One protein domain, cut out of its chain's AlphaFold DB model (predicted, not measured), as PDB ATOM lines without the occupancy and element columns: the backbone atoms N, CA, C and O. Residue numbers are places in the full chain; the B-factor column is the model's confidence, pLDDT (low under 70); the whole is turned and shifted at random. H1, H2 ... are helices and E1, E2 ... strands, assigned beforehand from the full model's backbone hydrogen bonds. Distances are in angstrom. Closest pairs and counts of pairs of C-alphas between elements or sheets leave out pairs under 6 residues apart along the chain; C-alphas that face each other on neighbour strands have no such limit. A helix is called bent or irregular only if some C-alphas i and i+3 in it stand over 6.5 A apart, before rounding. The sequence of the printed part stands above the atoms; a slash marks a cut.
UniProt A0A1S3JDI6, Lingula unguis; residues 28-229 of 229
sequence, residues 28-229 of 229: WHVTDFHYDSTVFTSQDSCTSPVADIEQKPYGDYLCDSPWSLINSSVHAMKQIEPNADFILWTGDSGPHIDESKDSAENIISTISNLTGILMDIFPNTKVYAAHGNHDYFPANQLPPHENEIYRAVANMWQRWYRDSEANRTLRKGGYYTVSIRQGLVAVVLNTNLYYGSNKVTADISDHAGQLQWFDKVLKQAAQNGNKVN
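AT A GLANCE: This is residues 28 to 229 of the 229 residues of a protein of Lingula unguis (UniProt A0A1S3JDI6). The domain is a flat slab in which three helices, H2, H3 and H4, stand side by side as a layer next to two small sheets, the parallel E1 E2 E3 and the hairpin E4 E5. H1 and the long loop of residues 31 to 66 lie at one end of the slab, and H6 at the other. The printed part has 202 residues, with six named helices and five named strands in the order E1 H1 E2 H2 E3 H3 H4 E4 E5 H5 H6. The class is mixed, helices and strands, with 99 residues, under half, in named elements. The whole is compact, with a radius of gyration of the C-alphas of 17.7 A and spans of 59 by 44 by 24 A.

IN THESE COORDINATES: E1, residues 28 to 30, begins with C-alpha 28 at (150.256, 106.622, 134.448). H1 is residues 67 to 80, 19.9 A long, and E2 is 86 to 89. H2, residues 104 to 121, is 26.0 A long and begins with C-alpha 104 at (129.668, 109.996, 115.870). E3 is 126 to 129, H3 148 to 161, 20.6 A long, and H4 164 to 173. E4 is 176 to 181, 15.8 A long, E5 184 to 188 and H5 191 to 194. H6, residues 207 to 223, 25.6 A long, ends with C-alpha 223 at (169.715, 115.084, 115.679); it is irregular, C-alphas 208 and 211 being 8.4 A apart, with a kink of 26 degrees near residue 214.

HOW THE PARTS SIT: E1 E2 H1 and E2 E3 H2 form two strand-helix-strand units, parallel neighbour strands with a helix between them in the chain, both with right-handed crossovers. N 30 and O 88 are 2.9 A apart, and N 87 and O 126 2.9 A, within hydrogen-bond range. H1, only just on this sheet with 5 pairs of C-alphas within 10 A, H2 and H3 only graze it. Helix packing is mostly aligned: H2 touches H1, with its residues 117 to 121 alone, at a shallow tilt of 30 degrees, the same way, C-alphas 75 and 121 closest at 7.0 A. H2 touches H3 at a shallow tilt of 10 degrees, the same way, C-alphas 108 and 149 closest at 6.3 A. The helical hairpin H3 and H4 touches at a shallow tilt of 28 degrees, opposite ways, C-alphas 150 and 171 closest at 5.0 A. E3 and E4 are near each other. In the antiparallel hairpin E4 and E5, N 186 and O 178 are 2.8 A apart, within hydrogen-bond range. H4 and H6 only just touch, only at their ends, with 3 pairs of C-alphas within 8 A, those of Gly 173 and Ala 208 closest at 5.6 A. H5 and H6 are close but not clearly touching, C-alphas 193 and 207 closest at 6.1 A. Every O i to N i+4 pair is within hydrogen-bond range in H1, H2 and H4, against 7 of 10 in H3 and 11 of 13 in H6; H5 is too short for such a pair.

THE WHOLE: The C-alphas farthest apart, those of Asp 52 and Gln 223, are 59.1 A apart. The links E1 to H1, E2 to H2, E3 to H3 and H5 to H6 are long. The printed part has no cut, and no printed residue is under 70 in pLDDT.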
ATOM      1  N   TRP A  28     151.346 107.582 134.587       98.69
ATOM      2  CA  TRP A  28     150.256 106.622 134.448       98.69
ATOM      3  C   TRP A  28     150.105 106.204 132.993       98.69
ATOM      4  O   TRP A  28     150.233 107.035 132.098       98.69
ATOM      5  N   HIS A  29     149.764 104.942 132.756       98.69
ATOM      6  CA  HIS A  29     149.270 104.475 131.464       98.69
ATOM      7  C   HIS A  29     147.889 103.868 131.680       98.69
ATOM      8  O   HIS A  29     147.745 102.895 132.417       98.69
ATOM      9  N   VAL A  30     146.882 104.485 131.070       98.75
ATOM     10  CA  VAL A  30     145.495 104.016 131.037       98.75
ATOM     11  C   VAL A  30     145.064 103.773 129.595       98.75
ATOM     12  O   VAL A  30     145.570 104.403 128.668       98.75
ATOM     13  N   THR A  31     144.150 102.839 129.390       98.75
ATOM     14  CA  THR A  31     143.705 102.425 128.057       98.75
ATOM     15  C   THR A  31     142.375 101.696 128.172       98.75
ATOM     16  O   THR A  31     142.052 101.233 129.269       98.75
ATOM     17  N   ASP A  32     141.638 101.611 127.065       98.69
ATOM     18  CA  ASP A  32     140.486 100.718 126.900       98.69
ATOM     19  C   ASP A  32     139.444 100.922 128.008       98.69
ATOM     20  O   ASP A  32     139.017  99.992 128.694       98.69
ATOM     21  N   PHE A  33     139.065 102.186 128.232       98.75
ATOM     22  CA  PHE A  33     138.043 102.507 129.225       98.75
ATOM     23  C   PHE A  33     136.704 101.865 128.866       98.75
ATOM     24  O   PHE A  33     136.003 101.458 129.790       98.75
ATOM     25  N   HIS A  34     136.362 101.816 127.569       98.69
ATOM     26  CA  HIS A  34     135.088 101.329 127.034       98.69
ATOM     27  C   HIS A  34     133.910 101.753 127.914       98.69
ATOM     28  O   HIS A  34     133.337 100.967 128.666       98.69
ATOM     29  N   TYR A  35     133.602 103.047 127.905       98.75
ATOM     30  CA  TYR A  35     132.524 103.568 128.727       98.75
ATOM     31  C   TYR A  35     131.170 103.226 128.105       98.75
ATOM     32  O   TYR A  35     130.785 103.796 127.085       98.75
ATOM     33  N   ASP A  36     130.415 102.363 128.781       97.81
ATOM     34  CA  ASP A  36     129.020 102.093 128.461       97.81
ATOM     35  C   ASP A  36     128.094 102.735 129.509       97.81
ATOM     36  O   ASP A  36     128.041 102.357 130.682       97.81
ATOM     37  N   SER A  37     127.321 103.730 129.070       96.69
ATOM     38  CA  SER A  37     126.312 104.390 129.911       96.69
ATOM     39  C   SER A  37     125.059 103.537 130.154       96.69
ATOM     40  O   SER A  37     124.218 103.895 130.980       96.69
ATOM     41  N   THR A  38     124.934 102.408 129.456       96.75
ATOM     42  CA  THR A  38     123.748 101.549 129.433       96.75
ATOM     43  C   THR A  38     123.884 100.261 130.244       96.75
ATOM     44  O   THR A  38     122.919  99.502 130.331       96.75
ATOM     45  N   VAL A  39     125.030 100.024 130.900       97.00
ATOM     46  CA  VAL A  39     125.298  98.805 131.697       97.00
ATOM     47  C   VAL A  39     124.178  98.496 132.695       97.00
ATOM     48  O   VAL A  39     123.796  97.343 132.861       97.00
ATOM     49  N   PHE A  40     123.610  99.513 133.345       96.62
ATOM     50  CA  PHE A  40     122.532  99.338 134.329       96.62
ATOM     51  C   PHE A  40     121.121  99.467 133.732       96.62
ATOM     52  O   PHE A  40     120.131  99.389 134.448       96.62
ATOM     53  N   THR A  41     121.000  99.667 132.419       94.69
ATOM     54  CA  THR A  41     119.716  99.836 131.731       94.69
ATOM     55  C   THR A  41     119.533  98.786 130.638       94.69
ATOM     56  O   THR A  41     119.066  97.684 130.927       94.69
ATOM     57  N   SER A  42     119.868  99.104 129.387       95.94
ATOM     58  CA  SER A  42     119.689  98.215 128.235       95.94
ATOM     59  C   SER A  42     120.780  97.158 128.093       95.94
ATOM     60  O   SER A  42     120.560  96.205 127.348       95.94
ATOM     61  N   GLN A  43     121.889  97.273 128.835       96.25
ATOM     62  CA  GLN A  43     123.004  96.321 128.812       96.25
ATOM     63  C   GLN A  43     123.581  96.149 127.398       96.25
ATOM     64  O   GLN A  43     123.860  95.030 126.970       96.25
ATOM     65  N   ASP A  44     123.716  97.247 126.645       96.44
ATOM     66  CA  ASP A  44     123.963  97.173 125.201       96.44
ATOM     67  C   ASP A  44     125.348  96.617 124.850       96.44
ATOM     68  O   ASP A  44     125.485  95.999 123.793       96.44
ATOM     69  N   SER A  45     126.343  96.796 125.727       97.00
ATOM     70  CA  SER A  45     127.683  96.204 125.572       97.00
ATOM     71  C   SER A  45     127.821  94.799 126.161       97.00
ATOM     72  O   SER A  45     128.864  94.157 126.022       97.00
ATOM     73  N   CYS A  46     126.794  94.298 126.850       96.75
ATOM     74  CA  CYS A  46     126.880  93.013 127.522       96.75
ATOM     75  C   CYS A  46     126.685  91.863 126.528       96.75
ATOM     76  O   CYS A  46     125.678  91.774 125.825       96.75
ATOM     77  N   THR A  47     127.610  90.903 126.529       95.44
ATOM     78  CA  THR A  47     127.544  89.712 125.657       95.44
ATOM     79  C   THR A  47     126.330  88.815 125.931       95.44
ATOM     80  O   THR A  47     125.906  88.050 125.063       95.44
ATOM     81  N   SER A  48     125.752  88.899 127.132       94.31
ATOM     82  CA  SER A  48     124.465  88.295 127.483       94.31
ATOM     83  C   SER A  48     123.819  89.043 128.658       94.31
ATOM     84  O   SER A  48     124.546  89.703 129.403       94.31
ATOM     85  N   PRO A  49     122.491  88.927 128.868       93.94
ATOM     86  CA  PRO A  49     121.819  89.591 129.981       93.94
ATOM     87  C   PRO A  49     122.378  89.178 131.350       93.94
ATOM     88  O   PRO A  49     122.414  87.994 131.693       93.94
ATOM     89  N   VAL A  50     122.746  90.168 132.158       95.94
ATOM     90  CA  VAL A  50     123.244  90.003 133.524       95.94
ATOM     91  C   VAL A  50     122.107  90.232 134.518       95.94
ATOM     92  O   VAL A  50     121.537  91.322 134.616       95.94
ATOM     93  N   ALA A  51     121.785  89.192 135.288       94.12
ATOM     94  CA  ALA A  51     120.844  89.287 136.400       94.12
ATOM     95  C   ALA A  51     121.435  90.110 137.556       94.12
ATOM     96  O   ALA A  51     122.635  90.026 137.838       94.12
ATOM     97  N   ASP A  52     120.575  90.875 138.233       93.81
ATOM     98  CA  ASP A  52     120.918  91.678 139.412       93.81
ATOM     99  C   ASP A  52     122.104  92.644 139.194       93.81
ATOM    100  O   ASP A  52     122.864  92.914 140.124       93.81
ATOM    101  N   ILE A  53     122.270  93.184 137.976       93.81
ATOM    102  CA  ILE A  53     123.385  94.089 137.628       93.81
ATOM    103  C   ILE A  53     123.457  95.327 138.539       93.81
ATOM    104  O   ILE A  53     124.541  95.790 138.871       93.81
ATOM    105  N   GLU A  54     122.319  95.797 139.050       91.62
ATOM    106  CA  GLU A  54     122.229  96.904 140.015       91.62
ATOM    107  C   GLU A  54     122.936  96.609 141.353       91.62
ATOM    108  O   GLU A  54     123.344  97.518 142.073       91.62
ATOM    109  N   GLN A  55     123.115  95.329 141.701       95.56
ATOM    110  CA  GLN A  55     123.874  94.902 142.881       95.56
ATOM    111  C   GLN A  55     125.384  94.795 142.597       95.56
ATOM    112  O   GLN A  55     126.166  94.517 143.508       95.56
ATOM    113  N   LYS A  56     125.804  95.022 141.345       96.06
ATOM    114  CA  LYS A  56     127.188  94.965 140.862       96.06
ATOM    115  C   LYS A  56     127.632  96.361 140.411       96.06
ATOM    116  O   LYS A  56     127.798  96.620 139.221       96.06
ATOM    117  N   PRO A  57     127.865  97.290 141.356       95.75
ATOM    118  CA  PRO A  57     128.031  98.707 141.045       95.75
ATOM    119  C   PRO A  57     129.272  99.023 140.212       95.75
ATOM    120  O   PRO A  57     129.380 100.142 139.738       95.75
ATOM    121  N   TYR A  58     130.208  98.091 140.030       97.56
ATOM    122  CA  TYR A  58     131.416  98.276 139.217       97.56
ATOM    123  C   TYR A  58     131.394  97.478 137.908       97.56
ATOM    124  O   TYR A  58     132.422  97.377 137.247       97.56
ATOM    125  N   GLY A  59     130.234  96.942 137.524       96.62
ATOM    126  CA  GLY A  59     130.052  96.192 136.284       96.62
ATOM    127  C   GLY A  59     130.119  94.680 136.476       96.62
ATOM    128  O   GLY A  59     130.061  94.161 137.592       96.62
ATOM    129  N   ASP A  60     130.214  93.975 135.356       97.75
ATOM    130  CA  ASP A  60     130.240  92.518 135.276       97.75
ATOM    131  C   ASP A  60     131.274  92.078 134.233       97.75
ATOM    132  O   ASP A  60     131.596  92.829 133.321       97.75
ATOM    133  N   TYR A  61     131.772  90.847 134.344       95.81
ATOM    134  CA  TYR A  61     132.743  90.282 133.401       95.81
ATOM    135  C   TYR A  61     132.226  90.179 131.959       95.81
ATOM    136  O   TYR A  61     133.020  89.955 131.049       95.81
ATOM    137  N   LEU A  62     130.911  90.269 131.759       97.31
ATOM    138  CA  LEU A  62     130.270  90.137 130.454       97.31
ATOM    139  C   LEU A  62     130.005  91.467 129.744       97.31
ATOM    140  O   LEU A  62     129.520  91.412 128.614       97.31
ATOM    141  N   CYS A  63     130.279  92.603 130.389       98.12
ATOM    142  CA  CYS A  63     129.926  93.947 129.930       98.12
ATOM    143  C   CYS A  63     131.156  94.860 129.865       98.12
ATOM    144  O   CYS A  63     132.159  94.602 130.533       98.12
ATOM    145  N   ASP A  64     131.034  95.965 129.132       98.44
ATOM    146  CA  ASP A  64     131.988  97.070 129.222       98.44
ATOM    147  C   ASP A  64     131.820  97.875 130.530       98.44
ATOM    148  O   ASP A  64     131.002  97.562 131.405       98.44
ATOM    149  N   SER A  65     132.637  98.918 130.701       98.69
ATOM    150  CA  SER A  65     132.771  99.631 131.969       98.69
ATOM    151  C   SER A  65     131.613 100.602 132.225       98.69
ATOM    152  O   SER A  65     131.428 101.556 131.460       98.69
ATOM    153  N   PRO A  66     130.902 100.493 133.363       98.44
ATOM    154  CA  PRO A  66     130.025 101.566 133.811       98.44
ATOM    155  C   PRO A  66     130.842 102.765 134.316       98.44
ATOM    156  O   PRO A  66     131.991 102.635 134.754       98.44
ATOM    157  N   TRP A  67     130.213 103.944 134.363       98.69
ATOM    158  CA  TRP A  67     130.865 105.173 134.841       98.69
ATOM    159  C   TRP A  67     131.452 105.037 136.251       98.69
ATOM    160  O   TRP A  67     132.507 105.585 136.549       98.69
ATOM    161  N   SER A  68     130.785 104.296 137.131       98.62
ATOM    162  CA  SER A  68     131.226 104.030 138.503       98.62
ATOM    163  C   SER A  68     132.598 103.351 138.573       98.62
ATOM    164  O   SER A  68     133.409 103.738 139.420       98.62
ATOM    165  N   LEU A  69     132.883 102.391 137.683       98.75
ATOM    166  CA  LEU A  69     134.193 101.743 137.587       98.75
ATOM    167  C   LEU A  69     135.250 102.754 137.142       98.75
ATOM    168  O   LEU A  69     136.225 102.964 137.862       98.75
ATOM    169  N   ILE A  70     135.009 103.449 136.029       98.81
ATOM    170  CA  ILE A  70     135.920 104.464 135.476       98.81
ATOM    171  C   ILE A  70     136.221 105.545 136.515       98.81
ATOM    172  O   ILE A  70     137.381 105.844 136.801       98.81
ATOM    173  N   ASN A  71     135.175 106.085 137.139       98.81
ATOM    174  CA  ASN A  71     135.287 107.102 138.167       98.81
ATOM    175  C   ASN A  71     136.124 106.609 139.350       98.81
ATOM    176  O   ASN A  71     137.021 107.324 139.795       98.81
ATOM    177  N   SER A  72     135.883 105.386 139.833       98.75
ATOM    178  CA  SER A  72     136.671 104.812 140.929       98.75
ATOM    179  C   SER A  72     138.146 104.618 140.558       98.75
ATOM    180  O   SER A  72     139.016 104.968 141.354       98.75
ATOM    181  N   SER A  73     138.434 104.160 139.336       98.69
ATOM    182  CA  SER A  73     139.792 103.929 138.839       98.69
ATOM    183  C   SER A  73     140.586 105.229 138.731       98.69
ATOM    184  O   SER A  73     141.704 105.307 139.242       98.69
ATOM    185  N   VAL A  74     140.004 106.285 138.152       98.81
ATOM    186  CA  VAL A  74     140.681 107.589 138.020       98.81
ATOM    187  C   VAL A  74     140.924 108.232 139.393       98.81
ATOM    188  O   VAL A  74     141.994 108.798 139.636       98.81
ATOM    189  N   HIS A  75     139.989 108.090 140.338       98.81
ATOM    190  CA  HIS A  75     140.207 108.538 141.719       98.81
ATOM    191  C   HIS A  75     141.298 107.724 142.426       98.81
ATOM    192  O   HIS A  75     142.119 108.299 143.142       98.81
ATOM    193  N   ALA A  76     141.353 106.408 142.208       98.75
ATOM    194  CA  ALA A  76     142.398 105.557 142.766       98.75
ATOM    195  C   ALA A  76     143.783 105.932 142.219       98.75
ATOM    196  O   ALA A  76     144.722 106.057 143.006       98.75
ATOM    197  N   MET A  77     143.912 106.215 140.915       98.62
ATOM    198  CA  MET A  77     145.157 106.745 140.336       98.62
ATOM    199  C   MET A  77     145.634 107.981 141.103       98.62
ATOM    200  O   MET A  77     146.803 108.074 141.477       98.62
ATOM    201  N   LYS A  78     144.715 108.914 141.395       98.31
ATOM    202  CA  LYS A  78     145.044 110.143 142.124       98.31
ATOM    203  C   LYS A  78     145.479 109.876 143.561       98.31
ATOM    204  O   LYS A  78     146.315 110.608 144.077       98.31
ATOM    205  N   GLN A  79     144.922 108.858 144.210       98.44
ATOM    206  CA  GLN A  79     145.304 108.472 145.568       98.44
ATOM    207  C   GLN A  79     146.662 107.761 145.619       98.44
ATOM    208  O   GLN A  79     147.410 107.967 146.573       98.44
ATOM    209  N   ILE A  80     146.973 106.936 144.617       98.06
ATOM    210  CA  ILE A  80     148.192 106.117 144.573       98.06
ATOM    211  C   ILE A  80     149.410 106.953 144.173       98.06
ATOM    212  O   ILE A  80     150.421 106.924 144.868       98.06
ATOM    213  N   GLU A  81     149.318 107.695 143.068       97.25
ATOM    214  CA  GLU A  81     150.395 108.558 142.573       97.25
ATOM    215  C   GLU A  81     149.799 109.898 142.110       97.25
ATOM    216  O   GLU A  81     149.482 110.084 140.926       97.25
ATOM    217  N   PRO A  82     149.587 110.841 143.050       96.50
ATOM    218  CA  PRO A  82     148.980 112.133 142.756       96.50
ATOM    219  C   PRO A  82     149.857 113.057 141.912       96.50
ATOM    220  O   PRO A  82     149.309 114.028 141.376       96.50
ATOM    221  N   ASN A  83     151.170 112.798 141.844       95.69
ATOM    222  CA  ASN A  83     152.185 113.679 141.269       95.69
ATOM    223  C   ASN A  83     152.910 113.040 140.074       95.69
ATOM    224  O   ASN A  83     154.039 113.425 139.780       95.69
ATOM    225  N   ALA A  84     152.265 112.096 139.381       96.31
ATOM    226  CA  ALA A  84     152.764 111.573 138.114       96.31
ATOM    227  C   ALA A  84     153.122 112.720 137.150       96.31
ATOM    228  O   ALA A  84     152.346 113.671 136.987       96.31
ATOM    229  N   ASP A  85     154.274 112.607 136.486       96.62
ATOM    230  CA  ASP A  85     154.803 113.619 135.565       96.62
ATOM    231  C   ASP A  85     153.845 113.864 134.388       96.62
ATOM    232  O   ASP A  85     153.697 114.989 133.900       96.62
ATOM    233  N   PHE A  86     153.195 112.799 133.916       97.94
ATOM    234  CA  PHE A  86     152.186 112.819 132.861       97.94
ATOM    235  C   PHE A  86     151.321 111.549 132.891       97.94
ATOM    236  O   PHE A  86     151.566 110.613 133.655       97.94
ATOM    237  N   ILE A  87     150.297 111.527 132.040       98.75
ATOM    238  CA  ILE A  87     149.428 110.373 131.801       98.75
ATOM    239  C   ILE A  87     149.494 110.023 130.310       98.75
ATOM    240  O   ILE A  87     149.403 110.906 129.456       98.75
ATOM    241  N   LEU A  88     149.631 108.740 129.996       98.75
ATOM    242  CA  LEU A  88     149.382 108.181 128.673       98.75
ATOM    243  C   LEU A  88     147.972 107.600 128.648       98.75
ATOM    244  O   LEU A  88     147.623 106.812 129.529       98.75
ATOM    245  N   TRP A  89     147.181 107.977 127.648       98.88
ATOM    246  CA  TRP A  89     145.856 107.406 127.418       98.88
ATOM    247  C   TRP A  89     145.758 106.853 125.997       98.88
ATOM    248  O   TRP A  89     145.634 107.609 125.044       98.88
ATOM    249  N   THR A  90     145.825 105.537 125.827       98.75
ATOM    250  CA  THR A  90     145.944 104.929 124.487       98.75
ATOM    251  C   THR A  90     144.617 104.574 123.812       98.75
ATOM    252  O   THR A  90     144.597 103.712 122.943       98.75
ATOM    253  N   GLY A  91     143.546 105.302 124.140       98.56
ATOM    254  CA  GLY A  91     142.278 105.252 123.412       98.56
ATOM    255  C   GLY A  91     141.285 104.209 123.918       98.56
ATOM    256  O   GLY A  91     141.324 103.838 125.094       98.56
ATOM    257  N   ASP A  92     140.379 103.820 123.019       98.75
ATOM    258  CA  ASP A  92     139.257 102.892 123.219       98.75
ATOM    259  C   ASP A  92     138.306 103.356 124.334       98.75
ATOM    260  O   ASP A  92     138.161 102.787 125.417       98.75
ATOM    261  N   SER A  93     137.664 104.487 124.039       98.62
ATOM    262  CA  SER A  93     136.649 105.141 124.864       98.62
ATOM    263  C   SER A  93     135.265 104.554 124.637       98.62
ATOM    264  O   SER A  93     134.523 104.375 125.599       98.62
ATOM    265  N   GLY A  94     134.901 104.350 123.367       97.81
ATOM    266  CA  GLY A  94     133.573 103.905 122.950       97.81
ATOM    267  C   GLY A  94     133.296 102.454 123.357       97.81
ATOM    268  O   GLY A  94     134.229 101.649 123.378       97.81
ATOM    269  N   PRO A  95     132.044 102.100 123.681       98.06
ATOM    270  CA  PRO A  95     131.690 100.738 124.058       98.06
ATOM    271  C   PRO A  95     131.542  99.811 122.837       98.06
ATOM    272  O   PRO A  95     131.433 100.244 121.686       98.06
ATOM    273  N   HIS A  96     131.496  98.511 123.094       98.12
ATOM    274  CA  HIS A  96     131.207  97.444 122.145       98.12
ATOM    275  C   HIS A  96     129.695  97.241 122.002       98.12
ATOM    276  O   HIS A  96     129.138  96.260 122.489       98.12
ATOM    277  N   ILE A  97     129.018  98.165 121.320       96.62
ATOM    278  CA  ILE A  97     127.571  98.083 121.072       96.62
ATOM    279  C   ILE A  97     127.254  97.834 119.595       96.62
ATOM    280  O   ILE A  97     128.101  97.981 118.716       96.62
ATOM    281  N   ASP A  98     126.008  97.446 119.315       95.81
ATOM    282  CA  ASP A  98     125.488  97.403 117.947       95.81
ATOM    283  C   ASP A  98     125.600  98.801 117.312       95.81
ATOM    284  O   ASP A  98     125.082  99.770 117.866       95.81
ATOM    285  N   GLU A  99     126.245  98.910 116.144       93.56
ATOM    286  CA  GLU A  99     126.445 100.187 115.441       93.56
ATOM    287  C   GLU A  99     125.125 100.932 115.177       93.56
ATOM    288  O   GLU A  99     125.116 102.157 115.096       93.56
ATOM    289  N   SER A 100     123.991 100.227 115.080       96.25
ATOM    290  CA  SER A 100     122.665 100.844 114.927       96.25
ATOM    291  C   SER A 100     122.188 101.624 116.160       96.25
ATOM    292  O   SER A 100     121.228 102.391 116.063       96.25
ATOM    293  N   LYS A 101     122.847 101.434 117.307       95.31
ATOM    294  CA  LYS A 101     122.594 102.133 118.573       95.31
ATOM    295  C   LYS A 101     123.627 103.220 118.873       95.31
ATOM    296  O   LYS A 101     123.513 103.875 119.906       95.31
ATOM    297  N   ASP A 102     124.607 103.421 117.993       96.44
ATOM    298  CA  ASP A 102     125.687 104.383 118.196       96.44
ATOM    299  C   ASP A 102     125.708 105.490 117.131       96.44
ATOM    300  O   ASP A 102     124.993 105.443 116.128       96.44
ATOM    301  N   SER A 103     126.509 106.528 117.369       98.12
ATOM    302  CA  SER A 103     126.722 107.619 116.420       98.12
ATOM    303  C   SER A 103     128.048 108.342 116.666       98.12
ATOM    304  O   SER A 103     128.663 108.232 117.728       98.12
ATOM    305  N   ALA A 104     128.484 109.154 115.699       98.44
ATOM    306  CA  ALA A 104     129.668 109.996 115.870       98.44
ATOM    307  C   ALA A 104     129.519 110.966 117.059       98.44
ATOM    308  O   ALA A 104     130.480 111.200 117.794       98.44
ATOM    309  N   GLU A 105     128.318 111.500 117.290       98.62
ATOM    310  CA  GLU A 105     128.014 112.370 118.428       98.62
ATOM    311  C   GLU A 105     128.157 111.643 119.770       98.62
ATOM    312  O   GLU A 105     128.722 112.210 120.709       98.62
ATOM    313  N   ASN A 106     127.695 110.393 119.858       98.31
ATOM    314  CA  ASN A 106     127.837 109.566 121.058       98.31
ATOM    315  C   ASN A 106     129.308 109.238 121.346       98.31
ATOM    316  O   ASN A 106     129.756 109.394 122.486       98.31
ATOM    317  N   ILE A 107     130.093 108.885 120.322       98.56
ATOM    318  CA  ILE A 107     131.543 108.678 120.455       98.56
ATOM    319  C   ILE A 107     132.243 109.958 120.934       98.56
ATOM    320  O   ILE A 107     133.011 109.925 121.898       98.56
ATOM    321  N   ILE A 108     131.939 111.115 120.332       98.88
ATOM    322  CA  ILE A 108     132.494 112.408 120.768       98.88
ATOM    323  C   ILE A 108     132.106 112.710 122.220       98.88
ATOM    324  O   ILE A 108     132.950 113.164 122.996       98.88
ATOM    325  N   SER A 109     130.851 112.455 122.606       98.75
ATOM    326  CA  SER A 109     130.375 112.642 123.981       98.75
ATOM    327  C   SER A 109     131.130 111.749 124.966       98.75
ATOM    328  O   SER A 109     131.585 112.218 126.009       98.75
ATOM    329  N   THR A 110     131.357 110.489 124.599       98.75
ATOM    330  CA  THR A 110     132.098 109.510 125.399       98.75
ATOM    331  C   THR A 110     133.544 109.951 125.619       98.75
ATOM    332  O   THR A 110     133.986 110.071 126.766       98.75
ATOM    333  N   ILE A 111     134.257 110.313 124.547       98.88
ATOM    334  CA  ILE A 111     135.628 110.844 124.633       98.88
ATOM    335  C   ILE A 111     135.655 112.139 125.458       98.88
ATOM    336  O   ILE A 111     136.581 112.361 126.241       98.88
ATOM    337  N   SER A 112     134.636 112.996 125.322       98.88
ATOM    338  CA  SER A 112     134.502 114.230 126.104       98.88
ATOM    339  C   SER A 112     134.335 113.953 127.600       98.88
ATOM    340  O   SER A 112     134.976 114.631 128.404       98.88
ATOM    341  N   ASN A 113     133.532 112.960 127.988       98.88
ATOM    342  CA  ASN A 113     133.340 112.579 129.391       98.88
ATOM    343  C   ASN A 113     134.647 112.078 130.018       98.88
ATOM    344  O   ASN A 113     135.032 112.538 131.094       98.88
ATOM    345  N   LEU A 114     135.370 111.199 129.318       98.88
ATOM    346  CA  LEU A 114     136.663 110.676 129.779       98.88
ATOM    347  C   LEU A 114     137.746 111.758 129.825       98.88
ATOM    348  O   LEU A 114     138.508 111.858 130.787       98.88
ATOM    349  N   THR A 115     137.766 112.638 128.824       98.88
ATOM    350  CA  THR A 115     138.630 113.823 128.836       98.88
ATOM    351  C   THR A 115     138.312 114.710 130.044       98.88
ATOM    352  O   THR A 115     139.231 115.194 130.704       98.88
ATOM    353  N   GLY A 116     137.024 114.913 130.341       98.75
ATOM    354  CA  GLY A 116     136.539 115.708 131.467       98.75
ATOM    355  C   GLY A 116     137.020 115.174 132.810       98.75
ATOM    356  O   GLY A 116     137.694 115.899 133.532       98.75
ATOM    357  N   ILE A 117     136.780 113.894 133.113       98.81
ATOM    358  CA  ILE A 117     137.197 113.326 134.404       98.81
ATOM    359  C   ILE A 117     138.721 113.340 134.589       98.81
ATOM    360  O   ILE A 117     139.201 113.639 135.682       98.81
ATOM    361  N   LEU A 118     139.505 113.090 133.532       98.81
ATOM    362  CA  LEU A 118     140.965 113.197 133.614       98.81
ATOM    363  C   LEU A 118     141.410 114.641 133.890       98.81
ATOM    364  O   LEU A 118     142.302 114.854 134.708       98.81
ATOM    365  N   MET A 119     140.778 115.636 133.257       98.44
ATOM    366  CA  MET A 119     141.056 117.051 133.530       98.44
ATOM    367  C   MET A 119     140.628 117.476 134.937       98.44
ATOM    368  O   MET A 119     141.352 118.229 135.582       98.44
ATOM    369  N   ASP A 120     139.490 116.993 135.425       98.44
ATOM    370  CA  ASP A 120     138.953 117.376 136.730       98.44
ATOM    371  C   ASP A 120     139.789 116.793 137.877       98.44
ATOM    372  O   ASP A 120     140.102 117.489 138.845       98.44
ATOM    373  N   ILE A 121     140.201 115.526 137.761       98.62
ATOM    374  CA  ILE A 121     140.982 114.835 138.798       98.62
ATOM    375  C   ILE A 121     142.480 115.171 138.711       98.62
ATOM    376  O   ILE A 121     143.169 115.243 139.737       98.62
ATOM    377  N   PHE A 122     142.991 115.440 137.507       98.38
ATOM    378  CA  PHE A 122     144.387 115.799 137.260       98.38
ATOM    379  C   PHE A 122     144.532 117.144 136.522       98.38
ATOM    380  O   PHE A 122     145.117 117.204 135.438       98.38
ATOM    381  N   PRO A 123     144.102 118.271 137.122       97.12
ATOM    382  CA  PRO A 123     144.038 119.568 136.435       97.12
ATOM    383  C   PRO A 123     145.401 120.133 136.017       97.12
ATOM    384  O   PRO A 123     145.475 120.998 135.145       97.12
ATOM    385  N   ASN A 124     146.483 119.650 136.634       95.81
ATOM    386  CA  ASN A 124     147.850 120.104 136.382       95.81
ATOM    387  C   ASN A 124     148.725 119.044 135.692       95.81
ATOM    388  O   ASN A 124     149.906 119.302 135.462       95.81
ATOM    389  N   THR A 125     148.180 117.868 135.368       97.56
ATOM    390  CA  THR A 125     148.934 116.786 134.722       97.56
ATOM    391  C   THR A 125     148.593 116.753 133.240       97.56
ATOM    392  O   THR A 125     147.427 116.774 132.848       97.56
ATOM    393  N   LYS A 126     149.618 116.711 132.388       97.88
ATOM    394  CA  LYS A 126     149.408 116.587 130.944       97.88
ATOM    395  C   LYS A 126     149.010 115.157 130.603       97.88
ATOM    396  O   LYS A 126     149.616 114.214 131.110       97.88
ATOM    397  N   VAL A 127     148.043 115.017 129.701       98.62
ATOM    398  CA  VAL A 127     147.682 113.731 129.105       98.62
ATOM    399  C   VAL A 127     148.147 113.720 127.651       98.62
ATOM    400  O   VAL A 127     147.901 114.670 126.901       98.62
ATOM    401  N   TYR A 128     148.834 112.651 127.261       98.56
ATOM    402  CA  TYR A 128     149.183 112.355 125.877       98.56
ATOM    403  C   TYR A 128     148.312 111.187 125.430       98.56
ATOM    404  O   TYR A 128     148.495 110.063 125.900       98.56
ATOM    405  N   ALA A 129     147.318 111.485 124.595       98.50
ATOM    406  CA  ALA A 129     146.253 110.556 124.268       98.50
ATOM    407  C   ALA A 129     146.293 110.136 122.796       98.50
ATOM    408  O   ALA A 129     146.547 110.965 121.924       98.50
ATOM    409  N   ALA A 130     146.026 108.862 122.533       98.69
ATOM    410  CA  ALA A 130     145.858 108.295 121.201       98.69
ATOM    411  C   ALA A 130     144.386 107.932 120.966       98.69
ATOM    412  O   ALA A 130     143.638 107.728 121.916       98.69
ATOM    413  N   HIS A 131     143.989 107.829 119.699       98.56
ATOM    414  CA  HIS A 131     142.729 107.181 119.340       98.56
ATOM    415  C   HIS A 131     142.891 105.660 119.371       98.56
ATOM    416  O   HIS A 131     143.868 105.139 118.828       98.56
ATOM    417  N   GLY A 132     141.897 104.964 119.905       98.75
ATOM    418  CA  GLY A 132     141.667 103.542 119.675       98.75
ATOM    419  C   GLY A 132     140.707 103.303 118.504       98.75
ATOM    420  O   GLY A 132     140.193 104.249 117.893       98.75
ATOM    421  N   ASN A 133     140.476 102.043 118.144       98.62
ATOM    422  CA  ASN A 133     139.608 101.691 117.022       98.62
ATOM    423  C   ASN A 133     138.118 101.899 117.339       98.62
ATOM    424  O   ASN A 133     137.343 102.092 116.398       98.62
ATOM    425  N   HIS A 134     137.727 101.938 118.618       98.56
ATOM    426  CA  HIS A 134     136.377 102.311 119.066       98.56
ATOM    427  C   HIS A 134     136.193 103.824 119.284       98.56
ATOM    428  O   HIS A 134     135.095 104.276 119.596       98.56
ATOM    429  N   ASP A 135     137.223 104.646 119.051       98.62
ATOM    430  CA  ASP A 135     137.124 106.116 119.114       98.62
ATOM    431  C   ASP A 135     136.691 106.742 117.778       98.62
ATOM    432  O   ASP A 135     137.086 107.863 117.436       98.62
ATOM    433  N   TYR A 136     135.910 106.006 116.985       98.50
ATOM    434  CA  TYR A 136     135.386 106.455 115.700       98.50
ATOM    435  C   TYR A 136     134.055 105.785 115.372       98.50
ATOM    436  O   TYR A 136     133.802 104.666 115.808       98.50
ATOM    437  N   PHE A 137     133.236 106.446 114.552       98.12
ATOM    438  CA  PHE A 137     131.982 105.888 114.057       98.12
ATOM    439  C   PHE A 137     131.929 105.895 112.516       98.12
ATOM    440  O   PHE A 137     132.126 106.953 111.907       98.12
ATOM    441  N   PRO A 138     131.619 104.758 111.864       97.81
ATOM    442  CA  PRO A 138     131.526 103.413 112.443       97.81
ATOM    443  C   PRO A 138     132.868 102.928 113.017       97.81
ATOM    444  O   PRO A 138     133.933 103.388 112.583       97.81
ATOM    445  N   ALA A 139     132.822 101.995 113.970       97.62
ATOM    446  CA  ALA A 139     134.018 101.498 114.646       97.62
ATOM    447  C   ALA A 139     135.043 100.949 113.640       97.62
ATOM    448  O   ALA A 139     134.714 100.372 112.596       97.62
ATOM    449  N   ASN A 140     136.326 101.108 113.959       97.94
ATOM    450  CA  ASN A 140     137.480 100.707 113.147       97.94
ATOM    451  C   ASN A 140     137.701 101.510 111.851       97.94
ATOM    452  O   ASN A 140     138.778 101.405 111.267       97.94
ATOM    453  N   GLN A 141     136.736 102.307 111.376       98.00
ATOM    454  CA  GLN A 141     136.795 102.960 110.059       98.00
ATOM    455  C   GLN A 141     137.458 104.346 110.098       98.00
ATOM    456  O   GLN A 141     136.972 105.295 109.482       98.00
ATOM    457  N   LEU A 142     138.574 104.474 110.824       98.06
ATOM    458  CA  LEU A 142     139.284 105.743 110.987       98.06
ATOM    459  C   LEU A 142     139.878 106.210 109.644       98.06
ATOM    460  O   LEU A 142     140.744 105.523 109.091       98.06
ATOM    461  N   PRO A 143     139.472 107.375 109.106       97.19
ATOM    462  CA  PRO A 143     139.927 107.821 107.801       97.19
ATOM    463  C   PRO A 143     141.312 108.488 107.866       97.19
ATOM    464  O   PRO A 143     141.671 109.111 108.872       97.19
ATOM    465  N   PRO A 144     142.081 108.455 106.760       96.81
ATOM    466  CA  PRO A 144     143.393 109.093 106.654       96.81
ATOM    467  C   PRO A 144     143.303 110.590 106.291       96.81
ATOM    468  O   PRO A 144     144.136 111.106 105.542       96.81
ATOM    469  N   HIS A 145     142.266 111.284 106.762       96.62
ATOM    470  CA  HIS A 145     142.044 112.711 106.535       96.62
ATOM    471  C   HIS A 145     141.219 113.331 107.668       96.62
ATOM    472  O   HIS A 145     140.623 112.635 108.492       96.62
ATOM    473  N   GLU A 146     141.178 114.661 107.691       98.06
ATOM    474  CA  GLU A 146     140.445 115.418 108.698       98.06
ATOM    475  C   GLU A 146     138.938 115.127 108.672       98.06
ATOM    476  O   GLU A 146     138.290 115.200 107.630       98.06
ATOM    477  N   ASN A 147     138.369 114.874 109.848       98.38
ATOM    478  CA  ASN A 147     136.955 114.573 110.051       98.38
ATOM    479  C   ASN A 147     136.437 115.246 111.335       98.38
ATOM    480  O   ASN A 147     137.178 115.937 112.038       98.38
ATOM    481  N   GLU A 148     135.148 115.094 111.627       98.38
ATOM    482  CA  GLU A 148     134.519 115.747 112.779       98.38
ATOM    483  C   GLU A 148     135.019 115.245 114.133       98.38
ATOM    484  O   GLU A 148     135.220 116.066 115.028       98.38
ATOM    485  N   ILE A 149     135.312 113.950 114.257       98.69
ATOM    486  CA  ILE A 149     135.822 113.352 115.492       98.69
ATOM    487  C   ILE A 149     137.247 113.849 115.754       98.69
ATOM    488  O   ILE A 149     137.514 114.372 116.832       98.69
ATOM    489  N   TYR A 150     138.144 113.823 114.760       98.75
ATOM    490  CA  TYR A 150     139.500 114.378 114.904       98.75
ATOM    491  C   TYR A 150     139.470 115.875 115.239       98.75
ATOM    492  O   TYR A 150     140.273 116.343 116.046       98.75
ATOM    493  N   ARG A 151     138.533 116.644 114.663       98.75
ATOM    494  CA  ARG A 151     138.338 118.058 115.025       98.75
ATOM    495  C   ARG A 151     137.884 118.215 116.473       98.75
ATOM    496  O   ARG A 151     138.454 119.038 117.188       98.75
ATOM    497  N   ALA A 152     136.879 117.456 116.903       98.75
ATOM    498  CA  ALA A 152     136.366 117.507 118.268       98.75
ATOM    499  C   ALA A 152     137.458 117.135 119.279       98.75
ATOM    500  O   ALA A 152     137.724 117.891 120.212       98.75
ATOM    501  N   VAL A 153     138.161 116.031 119.033       98.62
ATOM    502  CA  VAL A 153     139.260 115.545 119.868       98.62
ATOM    503  C   VAL A 153     140.408 116.546 119.933       98.62
ATOM    504  O   VAL A 153     140.823 116.930 121.026       98.62
ATOM    505  N   ALA A 154     140.857 117.089 118.800       98.50
ATOM    506  CA  ALA A 154     141.893 118.117 118.802       98.50
ATOM    507  C   ALA A 154     141.467 119.386 119.559       98.50
ATOM    508  O   ALA A 154     142.273 119.980 120.282       98.50
ATOM    509  N   ASN A 155     140.196 119.788 119.439       98.31
ATOM    510  CA  ASN A 155     139.653 120.924 120.179       98.31
ATOM    511  C   ASN A 155     139.650 120.687 121.694       98.31
ATOM    512  O   ASN A 155     139.909 121.626 122.450       98.31
ATOM    513  N   MET A 156     139.387 119.455 122.132       98.31
ATOM    514  CA  MET A 156     139.396 119.070 123.541       98.31
ATOM    515  C   MET A 156     140.820 118.954 124.097       98.31
ATOM    516  O   MET A 156     141.118 119.552 125.137       98.31
ATOM    517  N   TRP A 157     141.693 118.217 123.409       98.38
ATOM    518  CA  TRP A 157     143.011 117.801 123.903       98.38
ATOM    519  C   TRP A 157     144.086 118.880 123.805       98.38
ATOM    520  O   TRP A 157     145.030 118.869 124.595       98.38
ATOM    521  N   GLN A 158     143.920 119.899 122.949       96.62
ATOM    522  CA  GLN A 158     144.843 121.047 122.917       96.62
ATOM    523  C   GLN A 158     144.999 121.740 124.279       96.62
ATOM    524  O   GLN A 158     146.004 122.409 124.517       96.62
ATOM    525  N   ARG A 159     144.024 121.582 125.185       96.19
ATOM    526  CA  ARG A 159     144.082 122.123 126.547       96.19
ATOM    527  C   ARG A 159     145.246 121.545 127.361       96.19
ATOM    528  O   ARG A 159     145.775 122.271 128.198       96.19
ATOM    529  N   TRP A 160     145.686 120.313 127.084       97.44
ATOM    530  CA  TRP A 160     146.790 119.665 127.803       97.44
ATOM    531  C   TRP A 160     148.172 120.189 127.410       97.44
ATOM    532  O   TRP A 160     149.055 120.288 128.260       97.44
ATOM    533  N   TYR A 161     148.387 120.537 126.141       91.94
ATOM    534  CA  TYR A 161     149.734 120.839 125.644       91.94
ATOM    535  C   TYR A 161     149.890 122.181 124.920       91.94
ATOM    536  O   TYR A 161     151.009 122.684 124.865       91.94
ATOM    537  N   ARG A 162     148.804 122.800 124.433       93.00
ATOM    538  CA  ARG A 162     148.796 124.123 123.769       93.00
ATOM    539  C   ARG A 162     149.837 124.265 122.647       93.00
ATOM    540  O   ARG A 162     150.494 125.295 122.524       93.00
ATOM    541  N   ASP A 163     149.962 123.232 121.821       96.75
ATOM    542  CA  ASP A 163     150.873 123.173 120.675       96.75
ATOM    543  C   ASP A 163     150.048 123.137 119.380       96.75
ATOM    544  O   ASP A 163     149.228 122.236 119.166       96.75
ATOM    545  N   SER A 164     150.221 124.156 118.537       97.19
ATOM    546  CA  SER A 164     149.439 124.328 117.311       97.19
ATOM    547  C   SER A 164     149.814 123.327 116.217       97.19
ATOM    548  O   SER A 164     148.949 122.952 115.426       97.19
ATOM    549  N   GLU A 165     151.062 122.857 116.176       97.44
ATOM    550  CA  GLU A 165     151.511 121.853 115.210       97.44
ATOM    551  C   GLU A 165     150.995 120.466 115.597       97.44
ATOM    552  O   GLU A 165     150.494 119.726 114.742       97.44
ATOM    553  N   ALA A 166     151.027 120.144 116.893       98.19
ATOM    554  CA  ALA A 166     150.407 118.931 117.414       98.19
ATOM    555  C   ALA A 166     148.894 118.919 117.140       98.19
ATOM    556  O   ALA A 166     148.358 117.931 116.649       98.19
ATOM    557  N   ASN A 167     148.197 120.041 117.367       98.06
ATOM    558  CA  ASN A 167     146.775 120.160 117.029       98.06
ATOM    559  C   ASN A 167     146.523 119.986 115.517       98.06
ATOM    560  O   ASN A 167     145.603 119.271 115.125       98.06
ATOM    561  N   ARG A 168     147.358 120.593 114.661       98.06
ATOM    562  CA  ARG A 168     147.232 120.482 113.199       98.06
ATOM    563  C   ARG A 168     147.386 119.041 112.712       98.06
ATOM    564  O   ARG A 168     146.608 118.599 111.872       98.06
ATOM    565  N   THR A 169     148.394 118.324 113.204       98.19
ATOM    566  CA  THR A 169     148.655 116.927 112.811       98.19
ATOM    567  C   THR A 169     147.587 115.977 113.353       98.19
ATOM    568  O   THR A 169     147.074 115.157 112.585       98.19
ATOM    569  N   LEU A 170     147.138 116.189 114.596       98.56
ATOM    570  CA  LEU A 170     146.027 115.442 115.187       98.56
ATOM    571  C   LEU A 170     144.742 115.611 114.362       98.56
ATOM    572  O   LEU A 170     144.112 114.621 114.005       98.56
ATOM    573  N   ARG A 171     144.402 116.842 113.947       98.31
ATOM    574  CA  ARG A 171     143.264 117.088 113.039       98.31
ATOM    575  C   ARG A 171     143.438 116.417 111.683       98.31
ATOM    576  O   ARG A 171     142.464 115.922 111.128       98.31
ATOM    577  N   LYS A 172     144.656 116.420 111.138       97.94
ATOM    578  CA  LYS A 172     144.948 115.883 109.804       97.94
ATOM    579  C   LYS A 172     144.755 114.365 109.730       97.94
ATOM    580  O   LYS A 172     144.255 113.888 108.715       97.94
ATOM    581  N   GLY A 173     145.194 113.615 110.741       97.62
ATOM    582  CA  GLY A 173     145.254 112.151 110.648       97.62
ATOM    583  C   GLY A 173     145.209 111.386 111.969       97.62
ATOM    584  O   GLY A 173     145.503 110.195 111.970       97.62
ATOM    585  N   GLY A 174     144.867 112.031 113.085       98.25
ATOM    586  CA  GLY A 174     144.770 111.372 114.389       98.25
ATOM    587  C   GLY A 174     146.113 111.131 115.091       98.25
ATOM    588  O   GLY A 174     146.152 110.415 116.084       98.25
ATOM    589  N   TYR A 175     147.214 111.694 114.585       98.62
ATOM    590  CA  TYR A 175     148.573 111.481 115.095       98.62
ATOM    591  C   TYR A 175     149.280 112.806 115.345       98.62
ATOM    592  O   TYR A 175     148.983 113.798 114.681       98.62
ATOM    593  N   TYR A 176     150.228 112.846 116.279       98.62
ATOM    594  CA  TYR A 176     150.965 114.068 116.594       98.62
ATOM    595  C   TYR A 176     152.245 113.792 117.387       98.62
ATOM    596  O   TYR A 176     152.475 112.702 117.904       98.62
ATOM    597  N   THR A 177     153.099 114.806 117.504       98.44
ATOM    598  CA  THR A 177     154.245 114.789 118.417       98.44
ATOM    599  C   THR A 177     154.255 116.054 119.252       98.44
ATOM    600  O   THR A 177     153.808 117.105 118.793       98.44
ATOM    601  N   VAL A 178     154.736 115.950 120.488       97.06
ATOM    602  CA  VAL A 178     154.803 117.074 121.420       97.06
ATOM    603  C   VAL A 178     155.922 116.866 122.439       97.06
ATOM    604  O   VAL A 178     156.248 115.740 122.812       97.06
ATOM    605  N   SER A 179     156.535 117.955 122.900       95.75
ATOM    606  CA  SER A 179     157.560 117.893 123.945       95.75
ATOM    607  C   SER A 179     156.938 117.545 125.301       95.75
ATOM    608  O   SER A 179     156.012 118.225 125.757       95.75
ATOM    609  N   ILE A 180     157.463 116.506 125.959       94.94
ATOM    610  CA  ILE A 180     157.120 116.189 127.352       94.94
ATOM    611  C   ILE A 180     157.927 117.098 128.274       94.94
ATOM    612  O   ILE A 180     157.380 117.846 129.085       94.94
ATOM    613  N   ARG A 181     159.247 117.068 128.088       92.62
ATOM    614  CA  ARG A 181     160.230 117.907 128.773       92.62
ATOM    615  C   ARG A 181     161.482 118.022 127.908       92.62
ATOM    616  O   ARG A 181     161.596 117.374 126.870       92.62
ATOM    617  N   GLN A 182     162.454 118.818 128.339       91.75
ATOM    618  CA  GLN A 182     163.729 118.906 127.629       91.75
ATOM    619  C   GLN A 182     164.360 117.512 127.466       91.75
ATOM    620  O   GLN A 182     164.513 116.774 128.439       91.75
ATOM    621  N   GLY A 183     164.706 117.148 126.230       93.69
ATOM    622  CA  GLY A 183     165.301 115.848 125.922       93.69
ATOM    623  C   GLY A 183     164.316 114.677 125.817       93.69
ATOM    624  O   GLY A 183     164.776 113.563 125.581       93.69
ATOM    625  N   LEU A 184     163.000 114.884 125.970       95.50
ATOM    626  CA  LEU A 184     161.985 113.829 125.850       95.50
ATOM    627  C   LEU A 184     160.750 114.321 125.083       95.50
ATOM    628  O   LEU A 184     160.086 115.273 125.498       95.50
ATOM    629  N   VAL A 185     160.418 113.636 123.994       97.12
ATOM    630  CA  VAL A 185     159.242 113.929 123.161       97.12
ATOM    631  C   VAL A 185     158.286 112.742 123.146       97.12
ATOM    632  O   VAL A 185     158.739 111.601 123.115       97.12
ATOM    633  N   ALA A 186     156.985 113.018 123.147       97.69
ATOM    634  CA  ALA A 186     155.944 112.032 122.886       97.69
ATOM    635  C   ALA A 186     155.723 111.935 121.375       97.69
ATOM    636  O   ALA A 186     155.616 112.971 120.697       97.69
ATOM    637  N   VAL A 187     155.621 110.718 120.848       98.50
ATOM    638  CA  VAL A 187     155.175 110.479 119.472       98.50
ATOM    639  C   VAL A 187     153.935 109.600 119.494       98.50
ATOM    640  O   VAL A 187     154.009 108.391 119.679       98.50
ATOM    641  N   VAL A 188     152.783 110.228 119.283       98.62
ATOM    642  CA  VAL A 188     151.487 109.560 119.300       98.62
ATOM    643  C   VAL A 188     151.098 109.200 117.875       98.62
ATOM    644  O   VAL A 188     150.914 110.077 117.027       98.62
ATOM    645  N   LEU A 189     150.980 107.902 117.621       98.69
ATOM    646  CA  LEU A 189     150.572 107.353 116.335       98.69
ATOM    647  C   LEU A 189     149.072 107.047 116.330       98.69
ATOM    648  O   LEU A 189     148.518 106.599 117.327       98.69
ATOM    649  N   ASN A 190     148.447 107.203 115.169       98.62
ATOM    650  CA  ASN A 190     147.164 106.600 114.847       98.62
ATOM    651  C   ASN A 190     147.413 105.259 114.156       98.62
ATOM    652  O   ASN A 190     147.496 105.168 112.926       98.62
ATOM    653  N   THR A 191     147.594 104.209 114.951       98.12
ATOM    654  CA  THR A 191     147.833 102.857 114.434       98.12
ATOM    655  C   THR A 191     146.584 102.227 113.822       98.12
ATOM    656  O   THR A 191     146.714 101.309 113.014       98.12
ATOM    657  N   ASN A 192     145.392 102.767 114.095       98.25
ATOM    658  CA  ASN A 192     144.135 102.295 113.508       98.25
ATOM    659  C   ASN A 192     144.083 102.461 111.985       98.25
ATOM    660  O   ASN A 192     143.343 101.753 111.307       98.25
ATOM    661  N   LEU A 193     144.893 103.363 111.423       97.50
ATOM    662  CA  LEU A 193     145.046 103.490 109.973       97.50
ATOM    663  C   LEU A 193     145.616 102.215 109.325       97.50
ATOM    664  O   LEU A 193     145.334 101.946 108.159       97.50
ATOM    665  N   TYR A 194     146.366 101.419 110.090       96.00
ATOM    666  CA  TYR A 194     146.966 100.150 109.668       96.00
ATOM    667  C   TYR A 194     146.197  98.925 110.179       96.00
ATOM    668  O   TYR A 194     146.651  97.794 110.003       96.00
ATOM    669  N   TYR A 195     145.069  99.130 110.858       96.25
ATOM    670  CA  TYR A 195     144.302  98.039 111.434       96.25
ATOM    671  C   TYR A 195     143.597  97.237 110.336       96.25
ATOM    672  O   TYR A 195     142.968  97.809 109.452       96.25
ATOM    673  N   GLY A 196     143.674  95.904 110.392       94.88
ATOM    674  CA  GLY A 196     143.158  95.034 109.325       94.88
ATOM    675  C   GLY A 196     141.648  95.151 109.081       94.88
ATOM    676  O   GLY A 196     141.181  94.876 107.979       94.88
ATOM    677  N   SER A 197     140.887  95.593 110.086       95.56
ATOM    678  CA  SER A 197     139.441  95.831 109.970       95.56
ATOM    679  C   SER A 197     139.094  97.225 109.437       95.56
ATOM    680  O   SER A 197     137.918  97.508 109.190       95.56
ATOM    681  N   ASN A 198     140.086  98.098 109.252       96.88
ATOM    682  CA  ASN A 198     139.893  99.416 108.672       96.88
ATOM    683  C   ASN A 198     139.822  99.305 107.143       96.88
ATOM    684  O   ASN A 198     140.826  99.159 106.446       96.88
ATOM    685  N   LYS A 199     138.605  99.360 106.603       95.25
ATOM    686  CA  LYS A 199     138.370  99.204 105.163       95.25
ATOM    687  C   LYS A 199     138.580 100.512 104.408       95.25
ATOM    688  O   LYS A 199     138.800 100.474 103.201       95.25
ATOM    689  N   VAL A 200     138.550 101.659 105.094       94.94
ATOM    690  CA  VAL A 200     138.735 102.972 104.453       94.94
ATOM    691  C   VAL A 200     140.200 103.266 104.114       94.94
ATOM    692  O   VAL A 200     140.487 104.228 103.403       94.94
ATOM    693  N   THR A 201     141.129 102.426 104.583       92.38
ATOM    694  CA  THR A 201     142.571 102.562 104.358       92.38
ATOM    695  C   THR A 201     143.195 101.461 103.490       92.38
ATOM    696  O   THR A 201     144.372 101.571 103.148       92.38
ATOM    697  N   ALA A 202     142.439 100.442 103.072       83.25
ATOM    698  CA  ALA A 202     142.973  99.214 102.462       83.25
ATOM    699  C   ALA A 202     143.926  99.425 101.260       83.25
ATOM    700  O   ALA A 202     144.927  98.721 101.151       83.25
ATOM    701  N   ASP A 203     143.665 100.418 100.401       83.44
ATOM    702  CA  ASP A 203     144.408 100.639  99.146       83.44
ATOM    703  C   ASP A 203     145.407 101.814  99.198       83.44
ATOM    704  O   ASP A 203     145.850 102.327  98.167       83.44
ATOM    705  N   ILE A 204     145.763 102.291 100.393       83.12
ATOM    706  CA  ILE A 204     146.645 103.451 100.574       83.12
ATOM    707  C   ILE A 204     148.007 102.987 101.102       83.12
ATOM    708  O   ILE A 204     148.083 102.266 102.089       83.12
ATOM    709  N   SER A 205     149.105 103.408 100.459       80.62
ATOM    710  CA  SER A 205     150.444 102.926 100.842       80.62
ATOM    711  C   SER A 205     151.040 103.634 102.068       80.62
ATOM    712  O   SER A 205     151.827 103.025 102.784       80.62
ATOM    713  N   ASP A 206     150.723 104.915 102.293       86.00
ATOM    714  CA  ASP A 206     151.057 105.645 103.527       86.00
ATOM    715  C   ASP A 206     149.852 106.477 103.977       86.00
ATOM    716  O   ASP A 206     149.560 107.560 103.453       86.00
ATOM    717  N   HIS A 207     149.116 105.935 104.939       91.31
ATOM    718  CA  HIS A 207     147.882 106.514 105.450       91.31
ATOM    719  C   HIS A 207     148.143 107.863 106.115       91.31
ATOM    720  O   HIS A 207     148.887 107.964 107.088       91.31
ATOM    721  N   ALA A 208     147.546 108.919 105.555       92.69
ATOM    722  CA  ALA A 208     147.726 110.314 105.966       92.69
ATOM    723  C   ALA A 208     149.186 110.833 105.906       92.69
ATOM    724  O   ALA A 208     149.468 111.950 106.358       92.69
ATOM    725  N   GLY A 209     150.114 110.081 105.299       96.44
ATOM    726  CA  GLY A 209     151.547 110.387 105.307       96.44
ATOM    727  C   GLY A 209     152.216 110.161 106.669       96.44
ATOM    728  O   GLY A 209     153.216 110.820 106.971       96.44
ATOM    729  N   GLN A 210     151.616 109.335 107.534       97.88
ATOM    730  CA  GLN A 210     152.052 109.147 108.914       97.88
ATOM    731  C   GLN A 210     153.416 108.456 109.004       97.88
ATOM    732  O   GLN A 210     154.233 108.895 109.808       97.88
ATOM    733  N   LEU A 211     153.719 107.439 108.187       97.00
ATOM    734  CA  LEU A 211     155.022 106.762 108.266       97.00
ATOM    735  C   LEU A 211     156.149 107.684 107.799       97.00
ATOM    736  O   LEU A 211     157.192 107.772 108.451       97.00
ATOM    737  N   GLN A 212     155.925 108.433 106.714       97.38
ATOM    738  CA  GLN A 212     156.886 109.437 106.264       97.38
ATOM    739  C   GLN A 212     157.078 110.550 107.304       97.38
ATOM    740  O   GLN A 212     158.192 111.042 107.503       97.38
ATOM    741  N   TRP A 213     155.998 110.988 107.953       98.00
ATOM    742  CA  TRP A 213     156.068 111.956 109.043       98.00
ATOM    743  C   TRP A 213     156.843 111.397 110.242       98.00
ATOM    744  O   TRP A 213     157.725 112.080 110.762       98.00
ATOM    745  N   PHE A 214     156.586 110.148 110.626       98.19
ATOM    746  CA  PHE A 214     157.219 109.498 111.767       98.19
ATOM    747  C   PHE A 214     158.733 109.358 111.575       98.19
ATOM    748  O   PHE A 214     159.499 109.742 112.457       98.19
ATOM    749  N   ASP A 215     159.184 108.932 110.389       98.12
ATOM    750  CA  ASP A 215     160.612 108.883 110.041       98.12
ATOM    751  C   ASP A 215     161.296 110.255 110.202       98.12
ATOM    752  O   ASP A 215     162.388 110.356 110.772       98.12
ATOM    753  N   LYS A 216     160.634 111.341 109.775       98.12
ATOM    754  CA  LYS A 216     161.149 112.709 109.958       98.12
ATOM    755  C   LYS A 216     161.235 113.094 111.435       98.12
ATOM    756  O   LYS A 216     162.245 113.665 111.844       98.12
ATOM    757  N   VAL A 217     160.213 112.772 112.229       97.81
ATOM    758  CA  VAL A 217     160.188 113.053 113.672       97.81
ATOM    759  C   VAL A 217     161.317 112.314 114.393       97.81
ATOM    760  O   VAL A 217     162.058 112.938 115.153       97.81
ATOM    761  N   LEU A 218     161.523 111.026 114.105       98.25
ATOM    762  CA  LEU A 218     162.601 110.234 114.707       98.25
ATOM    763  C   LEU A 218     163.991 110.766 114.335       98.25
ATOM    764  O   LEU A 218     164.855 110.901 115.203       98.25
ATOM    765  N   LYS A 219     164.211 111.125 113.062       98.25
ATOM    766  CA  LYS A 219     165.472 111.735 112.609       98.25
ATOM    767  C   LYS A 219     165.746 113.061 113.312       98.25
ATOM    768  O   LYS A 219     166.866 113.285 113.769       98.25
ATOM    769  N   GLN A 220     164.730 113.913 113.442       97.44
ATOM    770  CA  GLN A 220     164.859 115.190 114.138       97.44
ATOM    771  C   GLN A 220     165.140 114.997 115.634       97.44
ATOM    772  O   GLN A 220     165.988 115.693 116.193       97.44
ATOM    773  N   ALA A 221     164.469 114.040 116.283       97.25
ATOM    774  CA  ALA A 221     164.714 113.709 117.682       97.25
ATOM    775  C   ALA A 221     166.162 113.243 117.895       97.25
ATOM    776  O   ALA A 221     166.839 113.759 118.783       97.25
ATOM    777  N   ALA A 222     166.667 112.359 117.029       97.06
ATOM    778  CA  ALA A 222     168.049 111.888 117.078       97.06
ATOM    779  C   ALA A 222     169.068 113.026 116.893       97.06
ATOM    780  O   ALA A 222     170.016 113.126 117.669       97.06
ATOM    781  N   GLN A 223     168.855 113.914 115.913       97.50
ATOM    782  CA  GLN A 223     169.715 115.084 115.679       97.50
ATOM    783  C   GLN A 223     169.747 116.040 116.876       97.50
ATOM    784  O   GLN A 223     170.795 116.602 117.190       97.50
ATOM    785  N   ASN A 224     168.616 116.190 117.565       96.31
ATOM    786  CA  ASN A 224     168.485 117.067 118.727       96.31
ATOM    787  C   ASN A 224     168.909 116.396 120.045       96.31
ATOM    788  O   ASN A 224     168.845 117.031 121.094       96.31
ATOM    789  N   GLY A 225     169.308 115.118 120.020       95.75
ATOM    790  CA  GLY A 225     169.634 114.354 121.225       95.75
ATOM    791  C   GLY A 225     168.426 114.032 122.115       95.75
ATOM    792  O   GLY A 225     168.604 113.693 123.284       95.75
ATOM    793  N   ASN A 226     167.204 114.125 121.583       96.94
ATOM    794  CA  ASN A 226     165.977 113.794 122.304       96.94
ATOM    795  C   ASN A 226     165.751 112.275 122.340       96.94
ATOM    796  O   ASN A 226     165.994 111.561 121.366       96.94
ATOM    797  N   LYS A 227     165.214 111.784 123.458       96.00
ATOM    798  CA  LYS A 227     164.568 110.473 123.558       96.00
ATOM    799  C   LYS A 227     163.108 110.580 123.126       96.00
ATOM    800  O   LYS A 227     162.502 111.644 123.240       96.00
ATOM    801  N   VAL A 228     162.568 109.469 122.640       93.75
ATOM    802  CA  VAL A 228     161.178 109.347 122.196       93.75
ATOM    803  C   VAL A 228     160.455 108.402 123.145       93.75
ATOM    804  O   VAL A 228     160.992 107.336 123.455       93.75
ATOM    805  N   ASN A 229     159.291 108.837 123.622       81.06
ATOM    806  CA  ASN A 229     158.295 108.013 124.294       81.06
ATOM    807  C   ASN A 229     157.175 107.688 123.309       81.06
ATOM    808  O   ASN A 229     156.722 108.637 122.617       81.06
TER     809      ASN A 229